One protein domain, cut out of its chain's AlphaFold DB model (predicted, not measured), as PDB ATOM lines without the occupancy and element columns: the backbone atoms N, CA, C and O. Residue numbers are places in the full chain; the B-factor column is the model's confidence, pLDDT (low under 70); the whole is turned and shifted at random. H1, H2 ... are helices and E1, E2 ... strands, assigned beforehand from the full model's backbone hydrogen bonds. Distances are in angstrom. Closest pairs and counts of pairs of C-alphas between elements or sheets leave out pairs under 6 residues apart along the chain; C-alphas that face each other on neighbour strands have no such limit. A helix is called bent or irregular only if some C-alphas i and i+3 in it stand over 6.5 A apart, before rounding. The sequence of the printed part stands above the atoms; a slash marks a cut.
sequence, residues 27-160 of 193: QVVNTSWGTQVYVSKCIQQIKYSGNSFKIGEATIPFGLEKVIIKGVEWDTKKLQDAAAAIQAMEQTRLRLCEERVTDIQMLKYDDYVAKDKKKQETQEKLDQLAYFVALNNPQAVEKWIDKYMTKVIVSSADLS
ATOM      1  N   GLN A  27     -50.387 -25.318  -9.075       77.19
ATOM      2  CA  GLN A  27     -51.724 -25.111  -9.625       77.19
ATOM      3  C   GLN A  27     -51.720 -23.849 -10.486       77.19
ATOM      4  O   GLN A  27     -51.076 -22.860 -10.135       77.19
ATOM      5  N   VAL A  28     -52.428 -23.886 -11.612       82.31
ATOM      6  CA  VAL A  28     -52.643 -22.710 -12.461       82.31
ATOM      7  C   VAL A  28     -53.891 -21.990 -11.964       82.31
ATOM      8  O   VAL A  28     -54.938 -22.613 -11.806       82.31
ATOM      9  N   VAL A  29     -53.783 -20.688 -11.708       83.69
ATOM     10  CA  VAL A  29     -54.878 -19.859 -11.192       83.69
ATOM     11  C   VAL A  29     -55.102 -18.682 -12.136       83.69
ATOM     12  O   VAL A  29     -54.158 -17.972 -12.487       83.69
ATOM     13  N   ASN A  30     -56.358 -18.467 -12.534       86.44
ATOM     14  CA  ASN A  30     -56.762 -17.251 -13.236       86.44
ATOM     15  C   ASN A  30     -56.816 -16.091 -12.239       86.44
ATOM     16  O   ASN A  30     -57.454 -16.186 -11.192       86.44
ATOM     17  N   THR A  31     -56.147 -15.004 -12.580       87.38
ATOM     18  CA  THR A  31     -56.113 -13.780 -11.780       87.38
ATOM     19  C   THR A  31     -57.349 -12.916 -12.031       87.38
ATOM     20  O   THR A  31     -57.930 -12.965 -13.119       87.38
ATOM     21  N   SER A  32     -57.706 -12.058 -11.075       86.31
ATOM     22  CA  SER A  32     -58.785 -11.071 -11.260       86.31
ATOM     23  C   SER A  32     -58.477 -10.040 -12.364       86.31
ATOM     24  O   SER A  32     -59.386  -9.445 -12.938       86.31
ATOM     25  N   TRP A  33     -57.191  -9.850 -12.689       89.06
ATOM     26  CA  TRP A  33     -56.688  -8.906 -13.691       89.06
ATOM     27  C   TRP A  33     -56.385  -9.561 -15.052       89.06
ATOM     28  O   TRP A  33     -55.656  -9.002 -15.869       89.06
ATOM     29  N   GLY A  34     -56.945 -10.747 -15.317       84.50
ATOM     30  CA  GLY A  34     -56.987 -11.348 -16.659       84.50
ATOM     31  C   GLY A  34     -55.753 -12.148 -17.088       84.50
ATOM     32  O   GLY A  34     -55.677 -12.586 -18.231       84.50
ATOM     33  N   THR A  35     -54.791 -12.373 -16.192       85.44
ATOM     34  CA  THR A  35     -53.620 -13.242 -16.427       85.44
ATOM     35  C   THR A  35     -53.775 -14.628 -15.792       85.44
ATOM     36  O   THR A  35     -54.680 -14.845 -14.983       85.44
ATOM     37  N   GLN A  36     -52.887 -15.564 -16.138       86.12
ATOM     38  CA  GLN A  36     -52.723 -16.851 -15.459       86.12
ATOM     39  C   GLN A  36     -51.391 -16.886 -14.721       86.12
ATOM     40  O   GLN A  36     -50.366 -16.470 -15.260       86.12
ATOM     41  N   VAL A  37     -51.403 -17.409 -13.498       81.88
ATOM     42  CA  VAL A  37     -50.203 -17.540 -12.667       81.88
ATOM     43  C   VAL A  37     -50.104 -18.935 -12.064       81.88
ATOM     44  O   VAL A  37     -51.112 -19.582 -11.773       81.88
ATOM     45  N   TYR A  38     -48.870 -19.395 -11.862       80.88
ATOM     46  CA  TYR A  38     -48.582 -20.662 -11.198       80.88
ATOM     47  C   TYR A  38     -48.417 -20.432  -9.697       80.88
ATOM     48  O   TYR A  38     -47.574 -19.647  -9.265       80.88
ATOM     49  N   VAL A  39     -49.199 -21.150  -8.897       79.62
ATOM     50  CA  VAL A  39     -49.134 -21.103  -7.437       79.62
ATOM     51  C   VAL A  39     -48.570 -22.426  -6.932       79.62
ATOM     52  O   VAL A  39     -49.128 -23.492  -7.183       79.62
ATOM     53  N   SER A  40     -47.445 -22.373  -6.227       74.19
ATOM     54  CA  SER A  40     -46.856 -23.531  -5.551       74.19
ATOM     55  C   SER A  40     -47.633 -23.889  -4.284       74.19
ATOM     56  O   SER A  40     -48.104 -22.995  -3.579       74.19
ATOM     57  N   LYS A  41     -47.697 -25.182  -3.939       71.25
ATOM     58  CA  LYS A  41     -48.195 -25.612  -2.623       71.25
ATOM     59  C   LYS A  41     -47.386 -25.001  -1.479       71.25
ATOM     60  O   LYS A  41     -46.165 -24.868  -1.562       71.25
ATOM     61  N   CYS A  42     -48.083 -24.699  -0.391       73.75
ATOM     62  CA  CYS A  42     -47.485 -24.259   0.860       73.75
ATOM     63  C   CYS A  42     -46.787 -25.447   1.525       73.75
ATOM     64  O   CYS A  42     -47.425 -26.443   1.855       73.75
ATOM     65  N   ILE A  43     -45.468 -25.363   1.690       69.06
ATOM     66  CA  ILE A  43     -44.671 -26.396   2.361       69.06
ATOM     67  C   ILE A  43     -44.269 -25.865   3.726       69.06
ATOM     68  O   ILE A  43     -43.751 -24.752   3.798       69.06
ATOM     69  N   GLN A  44     -44.480 -26.651   4.782       67.25
ATOM     70  CA  GLN A  44     -43.924 -26.362   6.102       67.25
ATOM     71  C   GLN A  44     -42.396 -26.401   6.053       67.25
ATOM     72  O   GLN A  44     -41.807 -27.422   5.690       67.25
ATOM     73  N   GLN A  45     -41.757 -25.298   6.430       63.59
ATOM     74  CA  GLN A  45     -40.298 -25.196   6.466       63.59
ATOM     75  C   GLN A  45     -39.714 -25.829   7.734       63.59
ATOM     76  O   GLN A  45     -38.551 -26.228   7.747       63.59
ATOM     77  N   ILE A  46     -40.518 -25.941   8.795       64.50
ATOM     78  CA  ILE A  46     -40.065 -26.338  10.129       64.50
ATOM     79  C   ILE A  46     -40.916 -27.503  10.607       64.50
ATOM     80  O   ILE A  46     -42.145 -27.462  10.564       64.50
ATOM     81  N   LYS A  47     -40.233 -28.576  11.015       64.75
ATOM     82  CA  LYS A  47     -40.861 -29.824  11.449       64.75
ATOM     83  C   LYS A  47     -40.673 -29.982  12.951       64.75
ATOM     84  O   LYS A  47     -39.544 -29.989  13.445       64.75
ATOM     85  N   TYR A  48     -41.789 -30.134  13.652       60.44
ATOM     86  CA  TYR A  48     -41.832 -30.445  15.077       60.44
ATOM     87  C   TYR A  48     -41.919 -31.960  15.252       60.44
ATOM     88  O   TYR A  48     -42.674 -32.628  14.546       60.44
ATOM     89  N   SER A  49     -41.156 -32.511  16.188       52.94
ATOM     90  CA  SER A  49     -41.214 -33.926  16.548       52.94
ATOM     91  C   SER A  49     -41.236 -34.061  18.059       52.94
ATOM     92  O   SER A  49     -40.168 -34.093  18.647       52.94
ATOM     93  N   GLY A  50     -42.424 -34.149  18.671       54.34
ATOM     94  CA  GLY A  50     -42.663 -34.483  20.089       54.34
ATOM     95  C   GLY A  50     -41.741 -33.798  21.109       54.34
ATOM     96  O   GLY A  50     -42.117 -32.812  21.727       54.34
ATOM     97  N   ASN A  51     -40.523 -34.322  21.253       60.78
ATOM     98  CA  ASN A  51     -39.496 -33.883  22.197       60.78
ATOM     99  C   ASN A  51     -38.378 -33.020  21.566       60.78
ATOM    100  O   ASN A  51     -37.371 -32.751  22.217       60.78
ATOM    101  N   SER A  52     -38.520 -32.593  20.312       62.09
ATOM    102  CA  SER A  52     -37.580 -31.707  19.626       62.09
ATOM    103  C   SER A  52     -38.227 -30.948  18.466       62.09
ATOM    104  O   SER A  52     -39.313 -31.286  17.989       62.09
ATOM    105  N   PHE A  53     -37.544 -29.922  17.972       66.06
ATOM    106  CA  PHE A  53     -37.897 -29.260  16.719       66.06
ATOM    107  C   PHE A  53     -36.661 -29.110  15.830       66.06
ATOM    108  O   PHE A  53     -35.527 -29.047  16.319       66.06
ATOM    109  N   LYS A  54     -36.880 -29.102  14.510       65.50
ATOM    110  CA  LYS A  54     -35.815 -28.964  13.512       65.50
ATOM    111  C   LYS A  54     -35.880 -27.623  12.796       65.50
ATOM    112  O   LYS A  54     -36.878 -27.327  12.143       65.50
ATOM    113  N   ILE A  55     -34.784 -26.869  12.857       59.31
ATOM    114  CA  ILE A  55     -34.549 -25.681  12.024       59.31
ATOM    115  C   ILE A  55     -33.424 -26.024  11.049       59.31
ATOM    116  O   ILE A  55     -32.274 -26.200  11.459       59.31
ATOM    117  N   GLY A  56     -33.746 -26.147   9.760       61.12
ATOM    118  CA  GLY A  56     -32.794 -26.670   8.777       61.12
ATOM    119  C   GLY A  56     -32.302 -28.067   9.179       61.12
ATOM    120  O   GLY A  56     -33.105 -28.980   9.371       61.12
ATOM    121  N   GLU A  57     -30.986 -28.231   9.340       54.66
ATOM    122  CA  GLU A  57     -30.361 -29.495   9.770       54.66
ATOM    123  C   GLU A  57     -30.212 -29.635  11.297       54.66
ATOM    124  O   GLU A  57     -29.916 -30.723  11.796       54.66
ATOM    125  N   ALA A  58     -30.418 -28.561  12.065       56.34
ATOM    126  CA  ALA A  58     -30.245 -28.581  13.515       56.34
ATOM    127  C   ALA A  58     -31.477 -29.180  14.204       56.34
ATOM    128  O   ALA A  58     -32.600 -28.753  13.948       56.34
ATOM    129  N   THR A  59     -31.264 -30.149  15.102       67.25
ATOM    130  CA  THR A  59     -32.313 -30.716  15.968       67.25
ATOM    131  C   THR A  59     -32.122 -30.196  17.381       67.25
ATOM    132  O   THR A  59     -31.051 -30.379  17.956       67.25
ATOM    133  N   ILE A  60     -33.151 -29.569  17.941       64.56
ATOM    134  CA  ILE A  60     -33.093 -28.954  19.267       64.56
ATOM    135  C   ILE A  60     -34.028 -29.721  20.212       64.56
ATOM    136  O   ILE A  60     -35.231 -29.748  19.949       64.56
ATOM    137  N   PRO A  61     -33.513 -30.360  21.278       62.16
ATOM    138  CA  PRO A  61     -34.323 -31.095  22.247       62.16
ATOM    139  C   PRO A  61     -35.048 -30.167  23.239       62.16
ATOM    140  O   PRO A  61     -34.537 -29.111  23.610       62.16
ATOM    141  N   PHE A  62     -36.223 -30.585  23.712       62.94
ATOM    142  CA  PHE A  62     -36.940 -29.936  24.815       62.94
ATOM    143  C   PHE A  62     -36.441 -30.440  26.186       62.94
ATOM    144  O   PHE A  62     -36.027 -31.588  26.316       62.94
ATOM    145  N   GLY A  63     -36.510 -29.588  27.217       60.16
ATOM    146  CA  GLY A  63     -36.311 -29.985  28.624       60.16
ATOM    147  C   GLY A  63     -34.876 -29.987  29.172       60.16
ATOM    148  O   GLY A  63     -34.692 -30.303  30.342       60.16
ATOM    149  N   LEU A  64     -33.866 -29.623  28.378       68.50
ATOM    150  CA  LEU A  64     -32.509 -29.373  28.887       68.50
ATOM    151  C   LEU A  64     -32.364 -27.912  29.330       68.50
ATOM    152  O   LEU A  64     -33.109 -27.060  28.865       68.50
ATOM    153  N   GLU A  65     -31.413 -27.603  30.216       70.88
ATOM    154  CA  GLU A  65     -31.061 -26.204  30.521       70.88
ATOM    155  C   GLU A  65     -30.105 -25.641  29.467       70.88
ATOM    156  O   GLU A  65     -30.253 -24.509  29.010       70.88
ATOM    157  N   LYS A  66     -29.164 -26.465  28.993       75.62
ATOM    158  CA  LYS A  66     -28.145 -26.090  28.011       75.62
ATOM    159  C   LYS A  66     -27.955 -27.177  26.961       75.62
ATOM    160  O   LYS A  66     -28.058 -28.363  27.266       75.62
ATOM    161  N   VAL A  67     -27.625 -26.777  25.736       74.88
ATOM    162  CA  VAL A  67     -27.311 -27.699  24.638       74.88
ATOM    163  C   VAL A  67     -26.105 -27.206  23.851       74.88
ATOM    164  O   VAL A  67     -25.942 -26.011  23.631       74.88
ATOM    165  N   ILE A  68     -25.244 -28.126  23.420       73.75
ATOM    166  CA  ILE A  68     -24.094 -27.796  22.576       73.75
ATOM    167  C   ILE A  68     -24.452 -28.115  21.128       73.75
ATOM    168  O   ILE A  68     -24.654 -29.273  20.769       73.75
ATOM    169  N   ILE A  69     -24.497 -27.088  20.283       68.88
ATOM    170  CA  ILE A  69     -24.727 -27.224  18.842       68.88
ATOM    171  C   ILE A  69     -23.441 -26.802  18.141       68.88
ATOM    172  O   ILE A  69     -23.005 -25.660  18.272       68.88
ATOM    173  N   LYS A  70     -22.804 -27.746  17.432       69.94
ATOM    174  CA  LYS A  70     -21.544 -27.525  16.692       69.94
ATOM    175  C   LYS A  70     -20.447 -26.836  17.539       69.94
ATOM    176  O   LYS A  70     -19.716 -25.987  17.042       69.94
ATOM    177  N   GLY A  71     -20.339 -27.199  18.820       71.25
ATOM    178  CA  GLY A  71     -19.319 -26.671  19.738       71.25
ATOM    179  C   GLY A  71     -19.658 -25.336  20.411       71.25
ATOM    180  O   GLY A  71     -18.857 -24.853  21.203       71.25
ATOM    181  N   VAL A  72     -20.833 -24.756  20.143       72.31
ATOM    182  CA  VAL A  72     -21.331 -23.558  20.833       72.31
ATOM    183  C   VAL A  72     -22.352 -23.970  21.883       72.31
ATOM    184  O   VAL A  72     -23.270 -24.733  21.584       72.31
ATOM    185  N   GLU A  73     -22.193 -23.467  23.102       80.25
ATOM    186  CA  GLU A  73     -23.137 -23.672  24.197       80.25
ATOM    187  C   GLU A  73     -24.330 -22.720  24.055       80.25
ATOM    188  O   GLU A  73     -24.174 -21.504  23.935       80.25
ATOM    189  N   TRP A  74     -25.530 -23.290  24.068       76.88
ATOM    190  CA  TRP A  74     -26.794 -22.580  23.976       76.88
ATOM    191  C   TRP A  74     -27.583 -22.722  25.263       76.88
ATOM    192  O   TRP A  74     -27.671 -23.812  25.827       76.88
ATOM    193  N   ASP A  75     -28.232 -21.633  25.657       77.69
ATOM    194  CA  ASP A  75     -29.333 -21.674  26.609       77.69
ATOM    195  C   ASP A  75     -30.563 -22.277  25.914       77.69
ATOM    196  O   ASP A  75     -31.020 -21.795  24.871       77.69
ATOM    197  N   THR A  76     -31.089 -23.357  26.480       72.31
ATOM    198  CA  THR A  76     -32.210 -24.086  25.885       72.31
ATOM    199  C   THR A  76     -33.502 -23.283  25.960       72.31
ATOM    200  O   THR A  76     -34.313 -23.380  25.043       72.31
ATOM    201  N   LYS A  77     -33.687 -22.435  26.981       74.81
ATOM    202  CA  LYS A  77     -34.841 -21.535  27.066       74.81
ATOM    203  C   LYS A  77     -34.842 -20.561  25.891       74.81
ATOM    204  O   LYS A  77     -35.857 -20.420  25.224       74.81
ATOM    205  N   LYS A  78     -33.686 -19.984  25.549       71.81
ATOM    206  CA  LYS A  78     -33.562 -19.095  24.377       71.81
ATOM    207  C   LYS A  78     -33.862 -19.815  23.066       71.81
ATOM    208  O   LYS A  78     -34.485 -19.246  22.175       71.81
ATOM    209  N   LEU A  79     -33.436 -21.070  22.939       68.81
ATOM    210  CA  LEU A  79     -33.776 -21.883  21.774       68.81
ATOM    211  C   LEU A  79     -35.267 -22.229  21.723       68.81
ATOM    212  O   LEU A  79     -35.838 -22.239  20.639       68.81
ATOM    213  N   GLN A  80     -35.908 -22.480  22.863       71.94
ATOM    214  CA  GLN A  80     -37.354 -22.698  22.952       71.94
ATOM    215  C   GLN A  80     -38.141 -21.430  22.609       71.94
ATOM    216  O   GLN A  80     -39.099 -21.506  21.842       71.94
ATOM    217  N   ASP A  81     -37.700 -20.265  23.082       72.75
ATOM    218  CA  ASP A  81     -38.275 -18.968  22.713       72.75
ATOM    219  C   ASP A  81     -38.121 -18.717  21.205       72.75
ATOM    220  O   ASP A  81     -39.074 -18.305  20.538       72.75
ATOM    221  N   ALA A  82     -36.956 -19.052  20.631       69.31
ATOM    222  CA  ALA A  82     -36.740 -19.034  19.185       69.31
ATOM    223  C   ALA A  82     -37.725 -19.967  18.466       69.31
ATOM    224  O   ALA A  82     -38.324 -19.572  17.467       69.31
ATOM    225  N   ALA A  83     -37.919 -21.183  18.984       70.75
ATOM    226  CA  ALA A  83     -38.831 -22.188  18.443       70.75
ATOM    227  C   ALA A  83     -40.281 -21.706  18.419       70.75
ATOM    228  O   ALA A  83     -40.983 -21.919  17.431       70.75
ATOM    229  N   ALA A  84     -40.724 -21.064  19.502       71.75
ATOM    230  CA  ALA A  84     -42.066 -20.518  19.640       71.75
ATOM    231  C   ALA A  84     -42.281 -19.337  18.684       71.75
ATOM    232  O   ALA A  84     -43.292 -19.287  17.979       71.75
ATOM    233  N   ALA A  85     -41.304 -18.428  18.592       71.88
ATOM    234  CA  ALA A  85     -41.335 -17.308  17.652       71.88
ATOM    235  C   ALA A  85     -41.444 -17.799  16.203       71.88
ATOM    236  O   ALA A  85     -42.261 -17.320  15.414       71.88
ATOM    237  N   ILE A  86     -40.641 -18.809  15.886       69.75
ATOM    238  CA  ILE A  86     -40.654 -19.526  14.622       69.75
ATOM    239  C   ILE A  86     -42.015 -20.150  14.351       69.75
ATOM    240  O   ILE A  86     -42.540 -19.983  13.256       69.75
ATOM    241  N   GLN A  87     -42.592 -20.842  15.332       72.69
ATOM    242  CA  GLN A  87     -43.869 -21.527  15.175       72.69
ATOM    243  C   GLN A  87     -44.966 -20.541  14.791       72.69
ATOM    244  O   GLN A  87     -45.713 -20.769  13.842       72.69
ATOM    245  N   ALA A  88     -45.034 -19.421  15.508       74.31
ATOM    246  CA  ALA A  88     -46.040 -18.398  15.290       74.31
ATOM    247  C   ALA A  88     -45.862 -17.684  13.936       74.31
ATOM    248  O   ALA A  88     -46.839 -17.428  13.221       74.31
ATOM    249  N   MET A  89     -44.620 -17.397  13.534       73.38
ATOM    250  CA  MET A  89     -44.345 -16.836  12.209       73.38
ATOM    251  C   MET A  89     -44.622 -17.834  11.083       73.38
ATOM    252  O   MET A  89     -45.181 -17.445  10.060       73.38
ATOM    253  N   GLU A  90     -44.299 -19.110  11.273       75.44
ATOM    254  CA  GLU A  90     -44.562 -20.171  10.302       75.44
ATOM    255  C   GLU A  90     -46.066 -20.392  10.119       75.44
ATOM    256  O   GLU A  90     -46.540 -20.472   8.989       75.44
ATOM    257  N   GLN A  91     -46.848 -20.388  11.202       77.31
ATOM    258  CA  GLN A  91     -48.312 -20.400  11.127       77.31
ATOM    259  C   GLN A  91     -48.849 -19.194  10.349       77.31
ATOM    260  O   GLN A  91     -49.704 -19.342   9.476       77.31
ATOM    261  N   THR A  92     -48.310 -18.000  10.614       76.88
ATOM    262  CA  THR A  92     -48.686 -16.782   9.882       76.88
ATOM    263  C   THR A  92     -48.366 -16.913   8.394       76.88
ATOM    264  O   THR A  92     -49.198 -16.577   7.550       76.88
ATOM    265  N   ARG A  93     -47.178 -17.425   8.062       79.75
ATOM    266  CA  ARG A  93     -46.727 -17.634   6.688       79.75
ATOM    267  C   ARG A  93     -47.591 -18.662   5.958       79.75
ATOM    268  O   ARG A  93     -47.986 -18.403   4.824       79.75
ATOM    269  N   LEU A  94     -47.900 -19.795   6.590       79.06
ATOM    270  CA  LEU A  94     -48.765 -20.831   6.021       79.06
ATOM    271  C   LEU A  94     -50.157 -20.287   5.731       79.06
ATOM    272  O   LEU A  94     -50.605 -20.403   4.598       79.06
ATOM    273  N   ARG A  95     -50.776 -19.591   6.691       81.25
ATOM    274  CA  ARG A  95     -52.078 -18.944   6.488       81.25
ATOM    275  C   ARG A  95     -52.051 -17.986   5.296       81.25
ATOM    276  O   ARG A  95     -52.870 -18.084   4.391       81.25
ATOM    277  N   LEU A  96     -51.063 -17.088   5.251       78.75
ATOM    278  CA  LEU A  96     -50.907 -16.153   4.131       78.75
ATOM    279  C   LEU A  96     -50.653 -16.870   2.795       78.75
ATOM    280  O   LEU A  96     -51.010 -16.354   1.735       78.75
ATOM    281  N   CYS A  97     -50.008 -18.033   2.828       79.56
ATOM    282  CA  CYS A  97     -49.776 -18.858   1.654       79.56
ATOM    283  C   CYS A  97     -51.065 -19.556   1.184       79.56
ATOM    284  O   CYS A  97     -51.343 -19.555  -0.014       79.56
ATOM    285  N   GLU A  98     -51.882 -20.077   2.097       81.25
ATOM    286  CA  GLU A  98     -53.183 -20.693   1.797       81.25
ATOM    287  C   GLU A  98     -54.170 -19.671   1.220       81.25
ATOM    288  O   GLU A  98     -54.859 -19.954   0.241       81.25
ATOM    289  N   GLU A  99     -54.147 -18.436   1.723       84.00
ATOM    290  CA  GLU A  99     -54.934 -17.318   1.189       84.00
ATOM    291  C   GLU A  99     -54.507 -16.886  -0.227       84.00
ATOM    292  O   GLU A  99     -55.223 -16.131  -0.883       84.00
ATOM    293  N   ARG A 100     -53.349 -17.333  -0.739       82.50
ATOM    294  CA  ARG A 100     -52.766 -16.807  -1.986       82.50
ATOM    295  C   ARG A 100     -53.654 -17.029  -3.207       82.50
ATOM    296  O   ARG A 100     -53.703 -16.155  -4.062       82.50
ATOM    297  N   VAL A 101     -54.348 -18.164  -3.295       83.50
ATOM    298  CA  VAL A 101     -55.262 -18.443  -4.419       83.50
ATOM    299  C   VAL A 101     -56.423 -17.461  -4.414       83.50
ATOM    300  O   VAL A 101     -56.684 -16.818  -5.427       83.50
ATOM    301  N   THR A 102     -57.063 -17.309  -3.257       85.62
ATOM    302  CA  THR A 102     -58.166 -16.372  -3.045       85.62
ATOM    303  C   THR A 102     -57.728 -14.943  -3.346       85.62
ATOM    304  O   THR A 102     -58.400 -14.239  -4.090       85.62
ATOM    305  N   ASP A 103     -56.558 -14.535  -2.850       86.56
ATOM    306  CA  ASP A 103     -56.000 -13.206  -3.103       86.56
ATOM    307  C   ASP A 103     -55.807 -12.946  -4.602       86.56
ATOM    308  O   ASP A 103     -56.198 -11.899  -5.106       86.56
ATOM    309  N   ILE A 104     -55.239 -13.910  -5.328       85.56
ATOM    310  CA  ILE A 104     -55.014 -13.815  -6.775       85.56
ATOM    311  C   ILE A 104     -56.337 -13.695  -7.545       85.56
ATOM    312  O   ILE A 104     -56.424 -12.963  -8.533       85.56
ATOM    313  N   GLN A 105     -57.362 -14.426  -7.111       86.94
ATOM    314  CA  GLN A 105     -58.665 -14.459  -7.769       86.94
ATOM    315  C   GLN A 105     -59.534 -13.240  -7.446       86.94
ATOM    316  O   GLN A 105     -60.362 -12.864  -8.273       86.94
ATOM    317  N   MET A 106     -59.366 -12.626  -6.270       87.19
ATOM    318  CA  MET A 106     -60.278 -11.590  -5.765       87.19
ATOM    319  C   MET A 106     -59.674 -10.183  -5.711       87.19
ATOM    320  O   MET A 106     -60.409  -9.210  -5.875       87.19
ATOM    321  N   LEU A 107     -58.366 -10.037  -5.478       87.31
ATOM    322  CA  LEU A 107     -57.734  -8.724  -5.323       87.31
ATOM    323  C   LEU A 107     -57.337  -8.131  -6.667       87.31
ATOM    324  O   LEU A 107     -56.908  -8.853  -7.565       87.31
ATOM    325  N   LYS A 108     -57.402  -6.801  -6.778       89.94
ATOM    326  CA  LYS A 108     -56.770  -6.073  -7.884       89.94
ATOM    327  C   LYS A 108     -55.251  -6.202  -7.791       89.94
ATOM    328  O   LYS A 108     -54.707  -6.443  -6.715       89.94
ATOM    329  N   TYR A 109     -54.573  -6.001  -8.918       85.31
ATOM    330  CA  TYR A 109     -53.125  -6.186  -9.021       85.31
ATOM    331  C   TYR A 109     -52.334  -5.421  -7.945       85.31
ATOM    332  O   TYR A 109     -51.516  -6.027  -7.259       85.31
ATOM    333  N   ASP A 110     -52.613  -4.133  -7.730       88.31
ATOM    334  CA  ASP A 110     -51.858  -3.318  -6.764       88.31
ATOM    335  C   ASP A 110     -52.048  -3.791  -5.312       88.31
ATOM    336  O   ASP A 110     -51.083  -3.890  -4.550       88.31
ATOM    337  N   ASP A 111     -53.276  -4.169  -4.947       85.94
ATOM    338  CA  ASP A 111     -53.594  -4.719  -3.624       85.94
ATOM    339  C   ASP A 111     -52.931  -6.088  -3.422       85.94
ATOM    340  O   ASP A 111     -52.395  -6.387  -2.349       85.94
ATOM    341  N   TYR A 112     -52.917  -6.914  -4.474       86.69
ATOM    342  CA  TYR A 112     -52.207  -8.187  -4.483       86.69
ATOM    343  C   TYR A 112     -50.701  -7.985  -4.281       86.69
ATOM    344  O   TYR A 112     -50.115  -8.653  -3.433       86.69
ATOM    345  N   VAL A 113     -50.074  -7.044  -4.993       86.12
ATOM    346  CA  VAL A 113     -48.638  -6.739  -4.868       86.12
ATOM    347  C   VAL A 113     -48.298  -6.242  -3.464       86.12
ATOM    348  O   VAL A 113     -47.320  -6.700  -2.870       86.12
ATOM    349  N   ALA A 114     -49.115  -5.358  -2.888       84.81
ATOM    350  CA  ALA A 114     -48.919  -4.885  -1.520       84.81
ATOM    351  C   ALA A 114     -49.007  -6.035  -0.500       84.81
ATOM    352  O   ALA A 114     -48.170  -6.139   0.405       84.81
ATOM    353  N   LYS A 115     -49.984  -6.938  -0.665       81.69
ATOM    354  CA  LYS A 115     -50.135  -8.114   0.200       81.69
ATOM    355  C   LYS A 115     -48.995  -9.115  -0.005       81.69
ATOM    356  O   LYS A 115     -48.471  -9.617   0.986       81.69
ATOM    357  N   ASP A 116     -48.562  -9.375  -1.240       82.00
ATOM    358  CA  ASP A 116     -47.448 -10.285  -1.553       82.00
ATOM    359  C   ASP A 116     -46.117  -9.772  -0.992       82.00
ATOM    360  O   ASP A 116     -45.378 -10.545  -0.387       82.00
ATOM    361  N   LYS A 117     -45.863  -8.458  -1.044       82.81
ATOM    362  CA  LYS A 117     -44.699  -7.843  -0.392       82.81
ATOM    363  C   LYS A 117     -44.649  -8.157   1.107       82.81
ATOM    364  O   LYS A 117     -43.611  -8.564   1.621       82.81
ATOM    365  N   LYS A 118     -45.780  -8.059   1.813       78.44
ATOM    366  CA  LYS A 118     -45.863  -8.421   3.242       78.44
ATOM    367  C   LYS A 118     -45.563  -9.908   3.484       78.44
ATOM    368  O   LYS A 118     -44.965 -10.259   4.506       78.44
ATOM    369  N   LYS A 119     -45.962 -10.791   2.557       78.25
ATOM    370  CA  LYS A 119     -45.626 -12.228   2.603       78.25
ATOM    371  C   LYS A 119     -44.116 -12.434   2.461       78.25
ATOM    372  O   LYS A 119     -43.537 -13.145   3.280       78.25
ATOM    373  N   GLN A 120     -43.485 -11.769   1.493       78.06
ATOM    374  CA  GLN A 120     -42.033 -11.817   1.279       78.06
ATOM    375  C   GLN A 120     -41.263 -11.322   2.511       78.06
ATOM    376  O   GLN A 120     -40.413 -12.041   3.021       78.06
ATOM    377  N   GLU A 121     -41.650 -10.187   3.096       82.69
ATOM    378  CA  GLU A 121     -41.030  -9.667   4.326       82.69
ATOM    379  C   GLU A 121     -41.152 -10.625   5.526       82.69
ATOM    380  O   GLU A 121     -40.361 -10.563   6.468       82.69
ATOM    381  N   THR A 122     -42.183 -11.474   5.551       76.31
ATOM    382  CA  THR A 122     -42.369 -12.480   6.609       76.31
ATOM    383  C   THR A 122     -41.462 -13.684   6.367       76.31
ATOM    384  O   THR A 122     -40.823 -14.158   7.305       76.31
ATOM    385  N   GLN A 123     -41.347 -14.125   5.111       74.12
ATOM    386  CA  GLN A 123     -40.407 -15.167   4.697       74.12
ATOM    387  C   GLN A 123     -38.955 -14.764   4.987       74.12
ATOM    388  O   GLN A 123     -38.231 -15.520   5.623       74.12
ATOM    389  N   GLU A 124     -38.551 -13.549   4.615       79.38
ATOM    390  CA  GLU A 124     -37.189 -13.049   4.839       79.38
ATOM    391  C   GLU A 124     -36.797 -13.055   6.322       79.38
ATOM    392  O   GLU A 124     -35.656 -13.356   6.670       79.38
ATOM    393  N   LYS A 125     -37.741 -12.751   7.223       81.12
ATOM    394  CA  LYS A 125     -37.495 -12.794   8.673       81.12
ATOM    395  C   LYS A 125     -37.255 -14.220   9.162       81.12
ATOM    396  O   LYS A 125     -36.357 -14.415   9.983       81.12
ATOM    397  N   LEU A 126     -38.029 -15.186   8.667       74.88
ATOM    398  CA  LEU A 126     -37.845 -16.606   8.970       74.88
ATOM    399  C   LEU A 126     -36.499 -17.113   8.442       74.88
ATOM    400  O   LEU A 126     -35.748 -17.737   9.192       74.88
ATOM    401  N   ASP A 127     -36.154 -16.768   7.202       74.44
ATOM    402  CA  ASP A 127     -34.884 -17.146   6.578       74.44
ATOM    403  C   ASP A 127     -33.690 -16.540   7.328       74.44
ATOM    404  O   ASP A 127     -32.693 -17.220   7.580       74.44
ATOM    405  N   GLN A 128     -33.805 -15.281   7.764       79.31
ATOM    406  CA  GLN A 128     -32.790 -14.609   8.575       79.31
ATOM    407  C   GLN A 128     -32.554 -15.329   9.910       79.31
ATOM    408  O   GLN A 128     -31.405 -15.509  10.319       79.31
ATOM    409  N   LEU A 129     -33.619 -15.750  10.596       75.44
ATOM    410  CA  LEU A 129     -33.478 -16.480  11.851       75.44
ATOM    411  C   LEU A 129     -32.878 -17.873  11.633       75.44
ATOM    412  O   LEU A 129     -31.965 -18.264  12.360       75.44
ATOM    413  N   ALA A 130     -33.337 -18.600  10.609       68.81
ATOM    414  CA  ALA A 130     -32.773 -19.895  10.241       68.81
ATOM    415  C   ALA A 130     -31.272 -19.784   9.924       68.81
ATOM    416  O   ALA A 130     -30.481 -20.620  10.365       68.81
ATOM    417  N   TYR A 131     -30.863 -18.713   9.240       74.94
ATOM    418  CA  TYR A 131     -29.462 -18.401   8.978       74.94
ATOM    419  C   TYR A 131     -28.657 -18.166  10.267       74.94
ATOM    420  O   TYR A 131     -27.578 -18.738  10.427       74.94
ATOM    421  N   PHE A 132     -29.176 -17.392  11.227       78.88
ATOM    422  CA  PHE A 132     -28.492 -17.164  12.509       78.88
ATOM    423  C   PHE A 132     -28.325 -18.439  13.339       78.88
ATOM    424  O   PHE A 132     -27.272 -18.641  13.950       78.88
ATOM    425  N   VAL A 133     -29.327 -19.321  13.316       70.69
ATOM    426  CA  VAL A 133     -29.235 -20.650  13.931       70.69
ATOM    427  C   VAL A 133     -28.174 -21.494  13.218       70.69
ATOM    428  O   VAL A 133     -27.317 -22.077  13.878       70.69
ATOM    429  N   ALA A 134     -28.160 -21.512  11.881       68.12
ATOM    430  CA  ALA A 134     -27.196 -22.288  11.097       68.12
ATOM    431  C   ALA A 134     -25.733 -21.857  11.321       68.12
ATOM    432  O   ALA A 134     -24.837 -22.708  11.311       68.12
ATOM    433  N   LEU A 135     -25.502 -20.558  11.556       74.19
ATOM    434  CA  LEU A 135     -24.198 -19.976  11.892       74.19
ATOM    435  C   LEU A 135     -23.745 -20.216  13.340       74.19
ATOM    436  O   LEU A 135     -22.646 -19.807  13.705       74.19
ATOM    437  N   ASN A 136     -24.569 -20.853  14.170       72.25
ATOM    438  CA  ASN A 136     -24.364 -20.962  15.611       72.25
ATOM    439  C   ASN A 136     -24.119 -19.603  16.293       72.25
ATOM    440  O   ASN A 136     -23.145 -19.450  17.029       72.25
ATOM    441  N   ASN A 137     -24.968 -18.600  16.035       78.00
ATOM    442  CA  ASN A 137     -24.821 -17.262  16.620       78.00
ATOM    443  C   ASN A 137     -25.939 -16.945  17.640       78.00
ATOM    444  O   ASN A 137     -26.941 -16.324  17.272       78.00
ATOM    445  N   PRO A 138     -25.773 -17.322  18.926       75.69
ATOM    446  CA  PRO A 138     -26.784 -17.102  19.961       75.69
ATOM    447  C   PRO A 138     -27.184 -15.641  20.150       75.69
ATOM    448  O   PRO A 138     -28.364 -15.347  20.315       75.69
ATOM    449  N   GLN A 139     -26.228 -14.710  20.078       80.00
ATOM    450  CA  GLN A 139     -26.508 -13.284  20.270       80.00
ATOM    451  C   GLN A 139     -27.372 -12.709  19.142       80.00
ATOM    452  O   GLN A 139     -28.213 -11.843  19.382       80.00
ATOM    453  N   ALA A 140     -27.168 -13.166  17.903       81.75
ATOM    454  CA  ALA A 140     -27.988 -12.745  16.770       81.75
ATOM    455  C   ALA A 140     -29.411 -13.312  16.856       81.75
ATOM    456  O   ALA A 140     -30.365 -12.596  16.560       81.75
ATOM    457  N   VAL A 141     -29.552 -14.562  17.310       76.81
ATOM    458  CA  VAL A 141     -30.858 -15.180  17.580       76.81
ATOM    459  C   VAL A 141     -31.601 -14.419  18.676       76.81
ATOM    460  O   VAL A 141     -32.742 -14.028  18.466       76.81
ATOM    461  N   GLU A 142     -30.947 -14.117  19.797       77.81
ATOM    462  CA  GLU A 142     -31.541 -13.362  20.909       77.81
ATOM    463  C   GLU A 142     -32.021 -11.971  20.471       77.81
ATOM    464  O   GLU A 142     -33.192 -11.637  20.636       77.81
ATOM    465  N   LYS A 143     -31.172 -11.204  19.775       83.56
ATOM    466  CA  LYS A 143     -31.564  -9.894  19.227       83.56
ATOM    467  C   LYS A 143     -32.723  -9.981  18.239       83.56
ATOM    468  O   LYS A 143     -33.522  -9.050  18.140       83.56
ATOM    469  N   TRP A 144     -32.790 -11.054  17.454       85.56
ATOM    470  CA  TRP A 144     -33.892 -11.265  16.523       85.56
ATOM    471  C   TRP A 144     -35.196 -11.534  17.284       85.56
ATOM    472  O   TRP A 144     -36.213 -10.917  16.964       85.56
ATOM    473  N   ILE A 145     -35.156 -12.397  18.307       78.62
ATOM    474  CA  ILE A 145     -36.306 -12.733  19.160       78.62
ATOM    475  C   ILE A 145     -36.849 -11.455  19.792       78.62
ATOM    476  O   ILE A 145     -38.013 -11.131  19.568       78.62
ATOM    477  N   ASP A 146     -36.002 -10.668  20.456       80.25
ATOM    478  CA  ASP A 146     -36.403  -9.412  21.105       80.25
ATOM    479  C   ASP A 146     -37.070  -8.433  20.130       80.25
ATOM    480  O   ASP A 146     -38.044  -7.756  20.457       80.25
ATOM    481  N   LYS A 147     -36.573  -8.368  18.891       80.19
ATOM    482  CA  LYS A 147     -37.076  -7.437  17.877       80.19
ATOM    483  C   LYS A 147     -38.452  -7.824  17.329       80.19
ATOM    484  O   LYS A 147     -39.206  -6.938  16.904       80.19
ATOM    485  N   TYR A 148     -38.768  -9.117  17.267       72.81
ATOM    486  CA  TYR A 148     -39.928  -9.600  16.519       72.81
ATOM    487  C   TYR A 148     -40.953 -10.389  17.345       72.81
ATOM    488  O   TYR A 148     -42.122 -10.376  16.964       72.81
ATOM    489  N   MET A 149     -40.604 -10.973  18.494       68.06
ATOM    490  CA  MET A 149     -41.565 -11.662  19.374       68.06
ATOM    491  C   MET A 149     -42.611 -10.718  19.958       68.06
ATOM    492  O   MET A 149     -43.797 -11.038  19.940       68.06
ATOM    493  N   THR A 150     -42.220  -9.513  20.383       59.19
ATOM    494  CA  THR A 150     -43.176  -8.524  20.909       59.19
ATOM    495  C   THR A 150     -44.222  -8.137  19.859       59.19
ATOM    496  O   THR A 150     -45.370  -7.876  20.195       59.19
ATOM    497  N   LYS A 151     -43.863  -8.159  18.568       52.25
ATOM    498  CA  LYS A 151     -44.790  -7.859  17.464       52.25
ATOM    499  C   LYS A 151     -45.718  -9.028  17.129       52.25
ATOM    500  O   LYS A 151     -46.851  -8.800  16.714       52.25
ATOM    501  N   VAL A 152     -45.251 -10.263  17.304       48.16
ATOM    502  CA  VAL A 152     -46.032 -11.475  17.018       48.16
ATOM    503  C   VAL A 152     -47.070 -11.736  18.114       48.16
ATOM    504  O   VAL A 152     -48.209 -12.048  17.782       48.16
ATOM    505  N   ILE A 153     -46.726 -11.519  19.391       45.16
ATOM    506  CA  ILE A 153     -47.651 -11.674  20.531       45.16
ATOM    507  C   ILE A 153     -48.776 -10.629  20.492       45.16
ATOM    508  O   ILE A 153     -49.922 -10.942  20.792       45.16
ATOM    509  N   VAL A 154     -48.485  -9.394  20.072       42.28
ATOM    510  CA  VAL A 154     -49.519  -8.351  19.926       42.28
ATOM    511  C   VAL A 154     -50.454  -8.674  18.755       42.28
ATOM    512  O   VAL A 154     -51.666  -8.588  18.901       42.28
ATOM    513  N   SER A 155     -49.919  -9.165  17.631       43.50
ATOM    514  CA  SER A 155     -50.759  -9.558  16.493       43.50
ATOM    515  C   SER A 155     -51.620 -10.798  16.768       43.50
ATOM    516  O   SER A 155     -52.675 -10.924  16.151       43.50
ATOM    517  N   SER A 156     -51.196 -11.714  17.648       38.88
ATOM    518  CA  SER A 156     -52.002 -12.871  18.068       38.88
ATOM    519  C   SER A 156     -52.989 -12.537  19.195       38.88
ATOM    520  O   SER A 156     -54.067 -13.126  19.249       38.88
ATOM    521  N   ALA A 157     -52.682 -11.557  20.049       38.66
ATOM    522  CA  ALA A 157     -53.621 -11.019  21.035       38.66
ATOM    523  C   ALA A 157     -54.764 -10.223  20.374       38.66
ATOM    524  O   ALA A 157     -55.916 -10.374  20.780       38.66
ATOM    525  N   ASP A 158     -54.488  -9.482  19.297       32.84
ATOM    526  CA  ASP A 158     -55.531  -8.840  18.479       32.84
ATOM    527  C   ASP A 158     -56.421  -9.870  17.749       32.84
ATOM    528  O   ASP A 158     -57.604  -9.628  17.507       32.84
ATOM    529  N   LEU A 159     -55.900 -11.072  17.472       39.88
ATOM    530  CA  LEU A 159     -56.677 -12.200  16.941       39.88
ATOM    531  C   LEU A 159     -57.598 -12.844  17.997       39.88
ATOM    532  O   LEU A 159     -58.662 -13.338  17.637       39.88
ATOM    533  N   SER A 160     -57.261 -12.772  19.290       31.50
ATOM    534  CA  SER A 160     -58.131 -13.240  20.388       31.50
ATOM    535  C   SER A 160     -59.415 -12.409  20.526       31.50
ATOM    536  O   SER A 160     -60.440 -12.902  20.996       31.50
TER     537      SER A 160
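AT A GLANCE: This is residues 27 to 160 of the 193 residues of an uncharacterized protein of Deltaproteobacteria bacterium CG_4_10_14_0_8_um_filter_43_12 (UniProt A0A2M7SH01). Two long helices, H1 and H3, run side by side in opposite ways and make most of the length; a small three-strand sheet, E3 E4 E5, packs across the first part of H1, and the bent helix H4 folds back from the end of H3 over H1. At one end the strand hairpin E1 E2 packs on the short helix H2, and at the other sits the hairpin E6 E7. The 134 printed residues hold seven named strands, then four named helices, E1 to E7 and H1 to H4; the class is mixed, and the three sheets, E1-E2, E3-E4-E5 and E6-E7, are antiparallel. The whole is only just loose, close to compact, with a radius of gyration of the C-alphas of 17.4 A, and elongated, spanning 55 by 29 by 25 A.

HOW THE PARTS SIT: E1, residues 27 to 30, and E2, 36 to 40, form a hairpin, with N 27 and O 39 2.9 A apart. E3, 47 to 49, E4, 52 to 55, and E5, 58 to 61, form a meander, each strand the antiparallel neighbour of the one before; N 52 and O 49 are 2.8 A apart, N 60 and O 53 2.9 A. In the hairpin of E6, 66 to 69, and E7, 72 to 75, N 74 and O 67 are 2.8 A apart. H1, 76 to 98, is on the sheet E3 E4 E5 at a height of 9.8 A, making two layers, helix on one face of a sheet; it runs across the strands, at 63 degrees to E4 on the local plane. The closest C-alphas of H2, 100 to 106, and E1 are Gln 105 and Asn 30, 6.4 A apart. H3, 109 to 134, touches H1 with residues 119 to 126 alone, closest C-alphas Thr 122 and Arg 93 at 6.7 A, at a shallow tilt of 24 degrees, opposite ways; its residues 129 to 134 only graze the sheet. H4, 138 to 160, was assigned as one helix by its hydrogen bonds but is bent, with C-alphas 147 and 150 6.9 A apart; its arms, H4a, 138 to 147, and H4b, 150 to 160, stand at 45 degrees. H3 and H4a form a helical hairpin, closest C-alphas Phe 132 and Val 141 at 5.9 A. H4b only just touches H1, with 3 pairs of C-alphas within 8 A, the closest Val 152 and Ala 88 at 7.1 A. In H1, H2, H3, H4a and H4b every O i to N i+4 pair is within hydrogen-bond range.

IN THESE COORDINATES: E1 begins at C-alpha 27, (-51.724, -25.111, -9.625). E2 is 13.3 A long. H1 begins at C-alpha 76, (-32.210, -24.086, 25.885), and is 32.1 A long; H3 is 36.6 A. H4a measures 14.3 A and H4b 15.7 A, ending at C-alpha 160, (-58.131, -13.240, 20.388).

THE WHOLE: The two C-alphas farthest apart, Gly 34 and Glu 65, are 55.8 A apart. The printed part has no cut; the link E2 to E3 is short, the others tight, and no link is long. The mean pLDDT of the printed part is 72.8; 41 residues are under 70, among them residues 43 to 64 and 149 to 160.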